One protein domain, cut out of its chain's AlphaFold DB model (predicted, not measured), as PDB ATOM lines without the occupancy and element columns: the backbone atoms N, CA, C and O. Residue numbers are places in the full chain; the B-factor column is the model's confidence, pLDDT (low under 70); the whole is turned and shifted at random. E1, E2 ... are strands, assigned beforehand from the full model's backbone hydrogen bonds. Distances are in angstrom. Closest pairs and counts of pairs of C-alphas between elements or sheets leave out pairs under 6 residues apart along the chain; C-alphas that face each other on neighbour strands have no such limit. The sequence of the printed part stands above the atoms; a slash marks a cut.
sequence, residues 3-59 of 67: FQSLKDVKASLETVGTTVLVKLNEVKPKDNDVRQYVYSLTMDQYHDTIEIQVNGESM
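Overview. This is residues 3 to 59 of the 67 residues of an uncharacterized protein of Sporosarcina sp. BI001-red (UniProt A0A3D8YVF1). A long, narrow, twisted sheet of three strands, E2, E3 and E5, makes the body, and a small ribbon of two short strands, E1 and E4, lies over one face of it near one end. From E4, residues 39 to 48 run back lengthwise to the other end of the sheet, where E5 begins. The 57 printed residues have no named helix and five named strands, E1 to E5 in that order along the chain; the class is all strand. The larger sheet has the order E2, E3, E5 and is mixed, and the smaller one, E1 and E4, is antiparallel. The whole is only just loose, close to compact, with a radius of gyration of the C-alphas of 12.8 A, and only just a rod, spanning 40 by 20 by 15 A.

Along the chain. E2, residues 8 to 16, runs 25.7 A from its C-alpha at (8.117, 12.160, -18.281) to that of Val 16 at (-13.665, 20.579, -29.014). E3, residues 19 to 27, comes back over 24.9 A. E5, residues 49 to 54, is 16.7 A long and ends at C-alpha 54, at (2.228, 15.401, -28.601). E1, residues 3 to 5, begins at C-alpha 3, at (2.780, 5.877, -25.730), and is 6.8 A long; E4, residues 35 to 38, is 9.8 A long.

Arrangement. E3 is the inner strand of the larger sheet, with E2 and E5 as its edge strands. E2 and E3 are a hairpin, antiparallel at 158 degrees between their directions; N 10 and O 25, 2.8 A apart, are within hydrogen-bond range. E3 and E5 are parallel at 14 degrees, with N 22 and O 51 at 2.8 A. The sheet is twisted, its C-alphas lying up to 4.2 A off the best plane. After E5, residues 57 to 58 pair antiparallel with residues 53 to 54 of E5. E1 and E4 are antiparallel at 162 degrees, with N 37 and O 3 at 2.8 A. The closest C-alphas of E2 and E4, those of Asp 8 and Arg 35, are 7.7 A apart, and those of E1 and E3, Ser 5 and Glu 26, 7.9 A. E1 and E2 meet only through their link. E4 is apart from E3 and from E5, and E1 is apart from E5.

Size, cuts and confidence. The two C-alphas farthest apart, those of Asn 32 and Gln 45, are 40.4 A apart. The printed part runs from residue 3 to residue 59 with no cut. The links from E1 to E2 and from E2 to E3 are tight; those from E3 to E4, with 7 residues, and from E4 to E5, with 10, are short. The mean pLDDT of the printed part is 90.3, and no printed residue is under 70.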
ATOM      1  N   PHE A   3       1.816   4.845 -25.344       89.62
ATOM      2  CA  PHE A   3       2.780   5.877 -25.730       89.62
ATOM      3  C   PHE A   3       4.125   5.613 -25.049       89.62
ATOM      4  O   PHE A   3       4.170   5.360 -23.845       89.62
ATOM      5  N   GLN A   4       5.218   5.654 -25.807       90.75
ATOM      6  CA  GLN A   4       6.570   5.429 -25.294       90.75
ATOM      7  C   GLN A   4       7.387   6.709 -25.419       90.75
ATOM      8  O   GLN A   4       7.402   7.333 -26.478       90.75
ATOM      9  N   SER A   5       8.074   7.092 -24.344       89.31
ATOM     10  CA  SER A   5       8.959   8.256 -24.344       89.31
ATOM     11  C   SER A   5      10.129   8.070 -23.378       89.31
ATOM     12  O   SER A   5      10.034   7.354 -22.382       89.31
ATOM     13  N   LEU A   6      11.242   8.737 -23.689       90.00
ATOM     14  CA  LEU A   6      12.395   8.932 -22.798       90.00
ATOM     15  C   LEU A   6      12.166  10.054 -21.774       90.00
ATOM     16  O   LEU A   6      13.020  10.320 -20.935       90.00
ATOM     17  N   LYS A   7      11.056  10.781 -21.894       91.12
ATOM     18  CA  LYS A   7      10.686  11.907 -21.044       91.12
ATOM     19  C   LYS A   7       9.493  11.538 -20.178       91.12
ATOM     20  O   LYS A   7       8.692  10.675 -20.530       91.12
ATOM     21  N   ASP A   8       9.343  12.253 -19.066       92.75
ATOM     22  CA  ASP A   8       8.117  12.160 -18.281       92.75
ATOM     23  C   ASP A   8       6.951  12.759 -19.078       92.75
ATOM     24  O   ASP A   8       7.109  13.798 -19.712       92.75
ATOM     25  N   VAL A   9       5.771  12.137 -19.039       92.94
ATOM     26  CA  VAL A   9       4.611  12.580 -19.829       92.94
ATOM     27  C   VAL A   9       3.484  13.050 -18.920       92.94
ATOM     28  O   VAL A   9       3.030  12.326 -18.032       92.94
ATOM     29  N   LYS A  10       2.995  14.269 -19.164       95.00
ATOM     30  CA  LYS A  10       1.748  14.785 -18.593       95.00
ATOM     31  C   LYS A  10       0.631  14.648 -19.617       95.00
ATOM     32  O   LYS A  10       0.700  15.261 -20.680       95.00
ATOM     33  N   ALA A  11      -0.396  13.880 -19.270       94.31
ATOM     34  CA  ALA A  11      -1.587  13.728 -20.090       94.31
ATOM     35  C   ALA A  11      -2.711  14.650 -19.602       94.31
ATOM     36  O   ALA A  11      -2.915  14.803 -18.395       94.31
ATOM     37  N   SER A  12      -3.456  15.234 -20.536       95.81
ATOM     38  CA  SER A  12      -4.707  15.941 -20.262       95.81
ATOM     39  C   SER A  12      -5.717  15.720 -21.385       95.81
ATOM     40  O   SER A  12      -5.352  15.334 -22.495       95.81
ATOM     41  N   LEU A  13      -6.985  15.988 -21.086       93.88
ATOM     42  CA  LEU A  13      -8.105  15.846 -22.011       93.88
ATOM     43  C   LEU A  13      -8.816  17.184 -22.175       93.88
ATOM     44  O   LEU A  13      -8.960  17.936 -21.211       93.88
ATOM     45  N   GLU A  14      -9.271  17.450 -23.389       94.88
ATOM     46  CA  GLU A  14     -10.117  18.586 -23.735       94.88
ATOM     47  C   GLU A  14     -11.166  18.142 -24.757       94.88
ATOM     48  O   GLU A  14     -10.935  17.202 -25.516       94.88
ATOM     49  N   THR A  15     -12.323  18.798 -24.775       92.44
ATOM     50  CA  THR A  15     -13.375  18.557 -25.765       92.44
ATOM     51  C   THR A  15     -13.521  19.774 -26.671       92.44
ATOM     52  O   THR A  15     -13.624  20.909 -26.204       92.44
ATOM     53  N   VAL A  16     -13.518  19.543 -27.984       91.38
ATOM     54  CA  VAL A  16     -13.665  20.579 -29.014       91.38
ATOM     55  C   VAL A  16     -14.726  20.116 -30.008       91.38
ATOM     56  O   VAL A  16     -14.452  19.343 -30.923       91.38
ATOM     57  N   GLY A  17     -15.968  20.565 -29.814       91.50
ATOM     58  CA  GLY A  17     -17.103  20.072 -30.599       91.50
ATOM     59  C   GLY A  17     -17.346  18.582 -30.338       91.50
ATOM     60  O   GLY A  17     -17.546  18.196 -29.191       91.50
ATOM     61  N   THR A  18     -17.313  17.757 -31.387       91.25
ATOM     62  CA  THR A  18     -17.437  16.288 -31.295       91.25
ATOM     63  C   THR A  18     -16.084  15.579 -31.147       91.25
ATOM     64  O   THR A  18     -16.029  14.350 -31.098       91.25
ATOM     65  N   THR A  19     -14.987  16.335 -31.055       90.94
ATOM     66  CA  THR A  19     -13.633  15.786 -30.939       90.94
ATOM     67  C   THR A  19     -13.169  15.779 -29.487       90.94
ATOM     68  O   THR A  19     -13.175  16.812 -28.814       90.94
ATOM     69  N   VAL A  20     -12.695  14.626 -29.015       92.25
ATOM     70  CA  VAL A  20     -11.888  14.528 -27.794       92.25
ATOM     71  C   VAL A  20     -10.426  14.725 -28.165       92.25
ATOM     72  O   VAL A  20      -9.846  13.940 -28.915       92.25
ATOM     73  N   LEU A  21      -9.820  15.768 -27.614       93.94
ATOM     74  CA  LEU A  21      -8.416  16.087 -27.790       93.94
ATOM     75  C   LEU A  21      -7.599  15.544 -26.613       93.94
ATOM     76  O   LEU A  21      -7.681  16.036 -25.483       93.94
ATOM     77  N   VAL A  22      -6.775  14.537 -26.887       93.69
ATOM     78  CA  VAL A  22      -5.811  13.964 -25.945       93.69
ATOM     79  C   VAL A  22      -4.480  14.690 -26.102       93.69
ATOM     80  O   VAL A  22      -3.828  14.599 -27.140       93.69
ATOM     81  N   LYS A  23      -4.044  15.399 -25.061       95.56
ATOM     82  CA  LYS A  23      -2.776  16.139 -25.057       95.56
ATOM     83  C   LYS A  23      -1.742  15.394 -24.231       95.56
ATOM     84  O   LYS A  23      -1.936  15.197 -23.031       95.56
ATOM     85  N   LEU A  24      -0.629  15.031 -24.853       95.06
ATOM     86  CA  LEU A  24       0.539  14.442 -24.213       95.06
ATOM     87  C   LEU A  24       1.675  15.462 -24.246       95.06
ATOM     88  O   LEU A  24       2.178  15.814 -25.307       95.06
ATOM     89  N   ASN A  25       2.083  15.953 -23.081       95.62
ATOM     90  CA  ASN A  25       3.182  16.905 -22.963       95.62
ATOM     91  C   ASN A  25       4.366  16.230 -22.295       95.62
ATOM     92  O   ASN A  25       4.307  15.859 -21.119       95.62
ATOM     93  N   GLU A  26       5.448  16.095 -23.041       93.75
ATOM     94  CA  GLU A  26       6.706  15.618 -22.512       93.75
ATOM     95  C   GLU A  26       7.372  16.715 -21.678       93.75
ATOM     96  O   GLU A  26       7.575  17.849 -22.116       93.75
ATOM     97  N   VAL A  27       7.758  16.370 -20.460       92.75
ATOM     98  CA  VAL A  27       8.476  17.240 -19.535       92.75
ATOM     99  C   VAL A  27       9.862  16.673 -19.257       92.75
ATOM    100  O   VAL A  27      10.191  15.560 -19.663       92.75
ATOM    101  N   LYS A  28      10.718  17.452 -18.586       89.06
ATOM    102  CA  LYS A  28      12.063  16.982 -18.234       89.06
ATOM    103  C   LYS A  28      11.973  15.624 -17.519       89.06
ATOM    104  O   LYS A  28      11.202  15.526 -16.560       89.06
ATOM    105  N   PRO A  29      12.731  14.614 -17.971       84.88
ATOM    106  CA  PRO A  29      12.716  13.308 -17.343       84.88
ATOM    107  C   PRO A  29      13.256  13.389 -15.915       84.88
ATOM    108  O   PRO A  29      14.141  14.198 -15.620       84.88
ATOM    109  N   LYS A  30      12.739  12.529 -15.036       77.25
ATOM    110  CA  LYS A  30      13.322  12.307 -13.703       77.25
ATOM    111  C   LYS A  30      14.552  11.398 -13.748       77.25
ATOM    112  O   LYS A  30      15.414  11.524 -12.886       77.25
ATOM    113  N   ASP A  31      14.629  10.526 -14.750       81.62
ATOM    114  CA  ASP A  31      15.715   9.582 -15.023       81.62
ATOM    115  C   ASP A  31      15.811   9.298 -16.532       81.62
ATOM    116  O   ASP A  31      14.940   9.682 -17.301       81.62
ATOM    117  N   ASN A  32      16.886   8.647 -16.976       80.25
ATOM    118  CA  ASN A  32      17.145   8.418 -18.403       80.25
ATOM    119  C   ASN A  32      16.500   7.130 -18.951       80.25
ATOM    120  O   ASN A  32      16.955   6.610 -19.972       80.25
ATOM    121  N   ASP A  33      15.466   6.610 -18.291       86.94
ATOM    122  CA  ASP A  33      14.837   5.348 -18.674       86.94
ATOM    123  C   ASP A  33      13.676   5.575 -19.653       86.94
ATOM    124  O   ASP A  33      12.868   6.495 -19.502       86.94
ATOM    125  N   VAL A  34      13.556   4.704 -20.663       85.69
ATOM    126  CA  VAL A  34      12.372   4.679 -21.536       85.69
ATOM    127  C   VAL A  34      11.178   4.210 -20.715       85.69
ATOM    128  O   VAL A  34      11.201   3.125 -20.131       85.69
ATOM    129  N   ARG A  35      10.101   4.994 -20.717       88.75
ATOM    130  CA  ARG A  35       8.855   4.669 -20.024       88.75
ATOM    131  C   ARG A  35       7.733   4.438 -21.019       88.75
ATOM    132  O   ARG A  35       7.602   5.135 -22.026       88.75
ATOM    133  N   GLN A  36       6.901   3.454 -20.699       90.88
ATOM    134  CA  GLN A  36       5.666   3.184 -21.413       90.88
ATOM    135  C   GLN A  36       4.482   3.692 -20.596       90.88
ATOM    136  O   GLN A  36       4.281   3.288 -19.452       90.88
ATOM    137  N   TYR A  37       3.680   4.548 -21.213       90.62
ATOM    138  CA  TYR A  37       2.458   5.093 -20.648       90.62
ATOM    139  C   TYR A  37       1.259   4.422 -21.306       90.62
ATOM    140  O   TYR A  37       1.126   4.415 -22.533       90.62
ATOM    141  N   VAL A  38       0.389   3.843 -20.481       91.31
ATOM    142  CA  VAL A  38      -0.833   3.172 -20.928       91.31
ATOM    143  C   VAL A  38      -2.022   4.000 -20.470       91.31
ATOM    144  O   VAL A  38      -2.195   4.237 -19.276       91.31
ATOM    145  N   TYR A  39      -2.827   4.445 -21.429       89.00
ATOM    146  CA  TYR A  39      -4.013   5.258 -21.186       89.00
ATOM    147  C   TYR A  39      -5.257   4.564 -21.731       89.00
ATOM    148  O   TYR A  39      -5.264   4.107 -22.881       89.00
ATOM    149  N   SER A  40      -6.312   4.563 -20.923       89.31
ATOM    150  CA  SER A  40      -7.659   4.157 -21.319       89.31
ATOM    151  C   SER A  40      -8.545   5.394 -21.380       89.31
ATOM    152  O   SER A  40      -8.494   6.235 -20.482       89.31
ATOM    153  N   LEU A  41      -9.338   5.505 -22.442       87.81
ATOM    154  CA  LEU A  41     -10.282   6.595 -22.649       87.81
ATOM    155  C   LEU A  41     -11.677   5.995 -22.803       87.81
ATOM    156  O   LEU A  41     -11.868   5.095 -23.614       87.81
ATOM    157  N   THR A  42     -12.632   6.513 -22.040       87.62
ATOM    158  CA  THR A  42     -14.051   6.188 -22.193       87.62
ATOM    159  C   THR A  42     -14.738   7.387 -22.825       87.62
ATOM    160  O   THR A  42     -14.611   8.498 -22.311       87.62
ATOM    161  N   MET A  43     -15.450   7.166 -23.927       84.31
ATOM    162  CA  MET A  43     -16.179   8.208 -24.650       84.31
ATOM    163  C   MET A  43     -17.682   7.976 -24.549       84.31
ATOM    164  O   MET A  43     -18.144   6.837 -24.476       84.31
ATOM    165  N   ASP A  44     -18.434   9.071 -24.521       86.25
ATOM    166  CA  ASP A  44     -19.881   9.040 -24.683       86.25
ATOM    167  C   ASP A  44     -20.261   9.044 -26.176       86.25
ATOM    168  O   ASP A  44     -19.416   9.160 -27.058       86.25
ATOM    169  N   GLN A  45     -21.555   8.925 -26.460       86.44
ATOM    170  CA  GLN A  45     -22.088   8.901 -27.827       86.44
ATOM    171  C   GLN A  45     -22.014  10.250 -28.572       86.44
ATOM    172  O   GLN A  45     -22.373  10.303 -29.746       86.44
ATOM    173  N   TYR A  46     -21.643  11.344 -27.899       87.88
ATOM    174  CA  TYR A  46     -21.602  12.685 -28.493       87.88
ATOM    175  C   TYR A  46     -20.254  13.005 -29.137       87.88
ATOM    176  O   TYR A  46     -20.178  13.919 -29.960       87.88
ATOM    177  N   HIS A  47     -19.208  12.266 -28.773       88.19
ATOM    178  CA  HIS A  47     -17.882  12.428 -29.337       88.19
ATOM    179  C   HIS A  47     -17.550  11.215 -30.206       88.19
ATOM    180  O   HIS A  47     -17.631  10.079 -29.748       88.19
ATOM    181  N   ASP A  48     -17.178  11.451 -31.459       85.62
ATOM    182  CA  ASP A  48     -16.900  10.399 -32.448       85.62
ATOM    183  C   ASP A  48     -15.456  10.422 -32.959       85.62
ATOM    184  O   ASP A  48     -14.999   9.483 -33.610       85.62
ATOM    185  N   THR A  49     -14.725  11.485 -32.627       88.31
ATOM    186  CA  THR A  49     -13.382  11.741 -33.127       88.31
ATOM    187  C   THR A  49     -12.418  11.870 -31.958       88.31
ATOM    188  O   THR A  49     -12.682  12.581 -30.988       88.31
ATOM    189  N   ILE A  50     -11.270  11.200 -32.060       89.81
ATOM    190  CA  ILE A  50     -10.149  11.375 -31.135       89.81
ATOM    191  C   ILE A  50      -9.012  12.032 -31.908       89.81
ATOM    192  O   ILE A  50      -8.526  11.481 -32.893       89.81
ATOM    193  N   GLU A  51      -8.551  13.181 -31.429       90.69
ATOM    194  CA  GLU A  51      -7.302  13.789 -31.876       90.69
ATOM    195  C   GLU A  51      -6.250  13.631 -30.779       90.69
ATOM    196  O   GLU A  51      -6.536  13.822 -29.597       90.69
ATOM    197  N   ILE A  52      -5.021  13.285 -31.158       91.06
ATOM    198  CA  ILE A  52      -3.907  13.166 -30.217       91.06
ATOM    199  C   ILE A  52      -2.837  14.182 -30.597       91.06
ATOM    200  O   ILE A  52      -2.346  14.183 -31.729       91.06
ATOM    201  N   GLN A  53      -2.457  15.018 -29.633       94.00
ATOM    202  CA  GLN A  53      -1.371  15.980 -29.763       94.00
ATOM    203  C   GLN A  53      -0.222  15.619 -28.828       94.00
ATOM    204  O   GLN A  53      -0.424  15.445 -27.625       94.00
ATOM    205  N   VAL A  54       0.991  15.559 -29.372       93.56
ATOM    206  CA  VAL A  54       2.228  15.401 -28.601       93.56
ATOM    207  C   VAL A  54       2.978  16.725 -28.647       93.56
ATOM    208  O   VAL A  54       3.295  17.222 -29.721       93.56
ATOM    209  N   ASN A  55       3.230  17.331 -27.486       94.62
ATOM    210  CA  ASN A  55       3.867  18.650 -27.363       94.62
ATOM    211  C   ASN A  55       3.200  19.751 -28.221       94.62
ATOM    212  O   ASN A  55       3.868  20.667 -28.694       94.62
ATOM    213  N   GLY A  56       1.878  19.667 -28.408       93.94
ATOM    214  CA  GLY A  56       1.090  20.616 -29.203       93.94
ATOM    215  C   GLY A  56       1.006  20.301 -30.699       93.94
ATOM    216  O   GLY A  56       0.280  20.994 -31.406       93.94
ATOM    217  N   GLU A  57       1.684  19.259 -31.183       93.44
ATOM    218  CA  GLU A  57       1.622  18.839 -32.585       93.44
ATOM    219  C   GLU A  57       0.683  17.647 -32.766       93.44
ATOM    220  O   GLU A  57       0.800  16.633 -32.071       93.44
ATOM    221  N   SER A  58      -0.254  17.760 -33.710       90.88
ATOM    222  CA  SER A  58      -1.192  16.687 -34.042       90.88
ATOM    223  C   SER A  58      -0.457  15.525 -34.699       90.88
ATOM    224  O   SER A  58       0.277  15.694 -35.674       90.88
ATOM    225  N   MET A  59      -0.678  14.320 -34.185       84.31
ATOM    226  CA  MET A  59      -0.028  13.124 -34.706       84.31
ATOM    227  C   MET A  59      -0.934  12.392 -35.699       84.31
ATOM    228  O   MET A  59      -1.917  11.750 -35.320       84.31
TER     229      MET A  59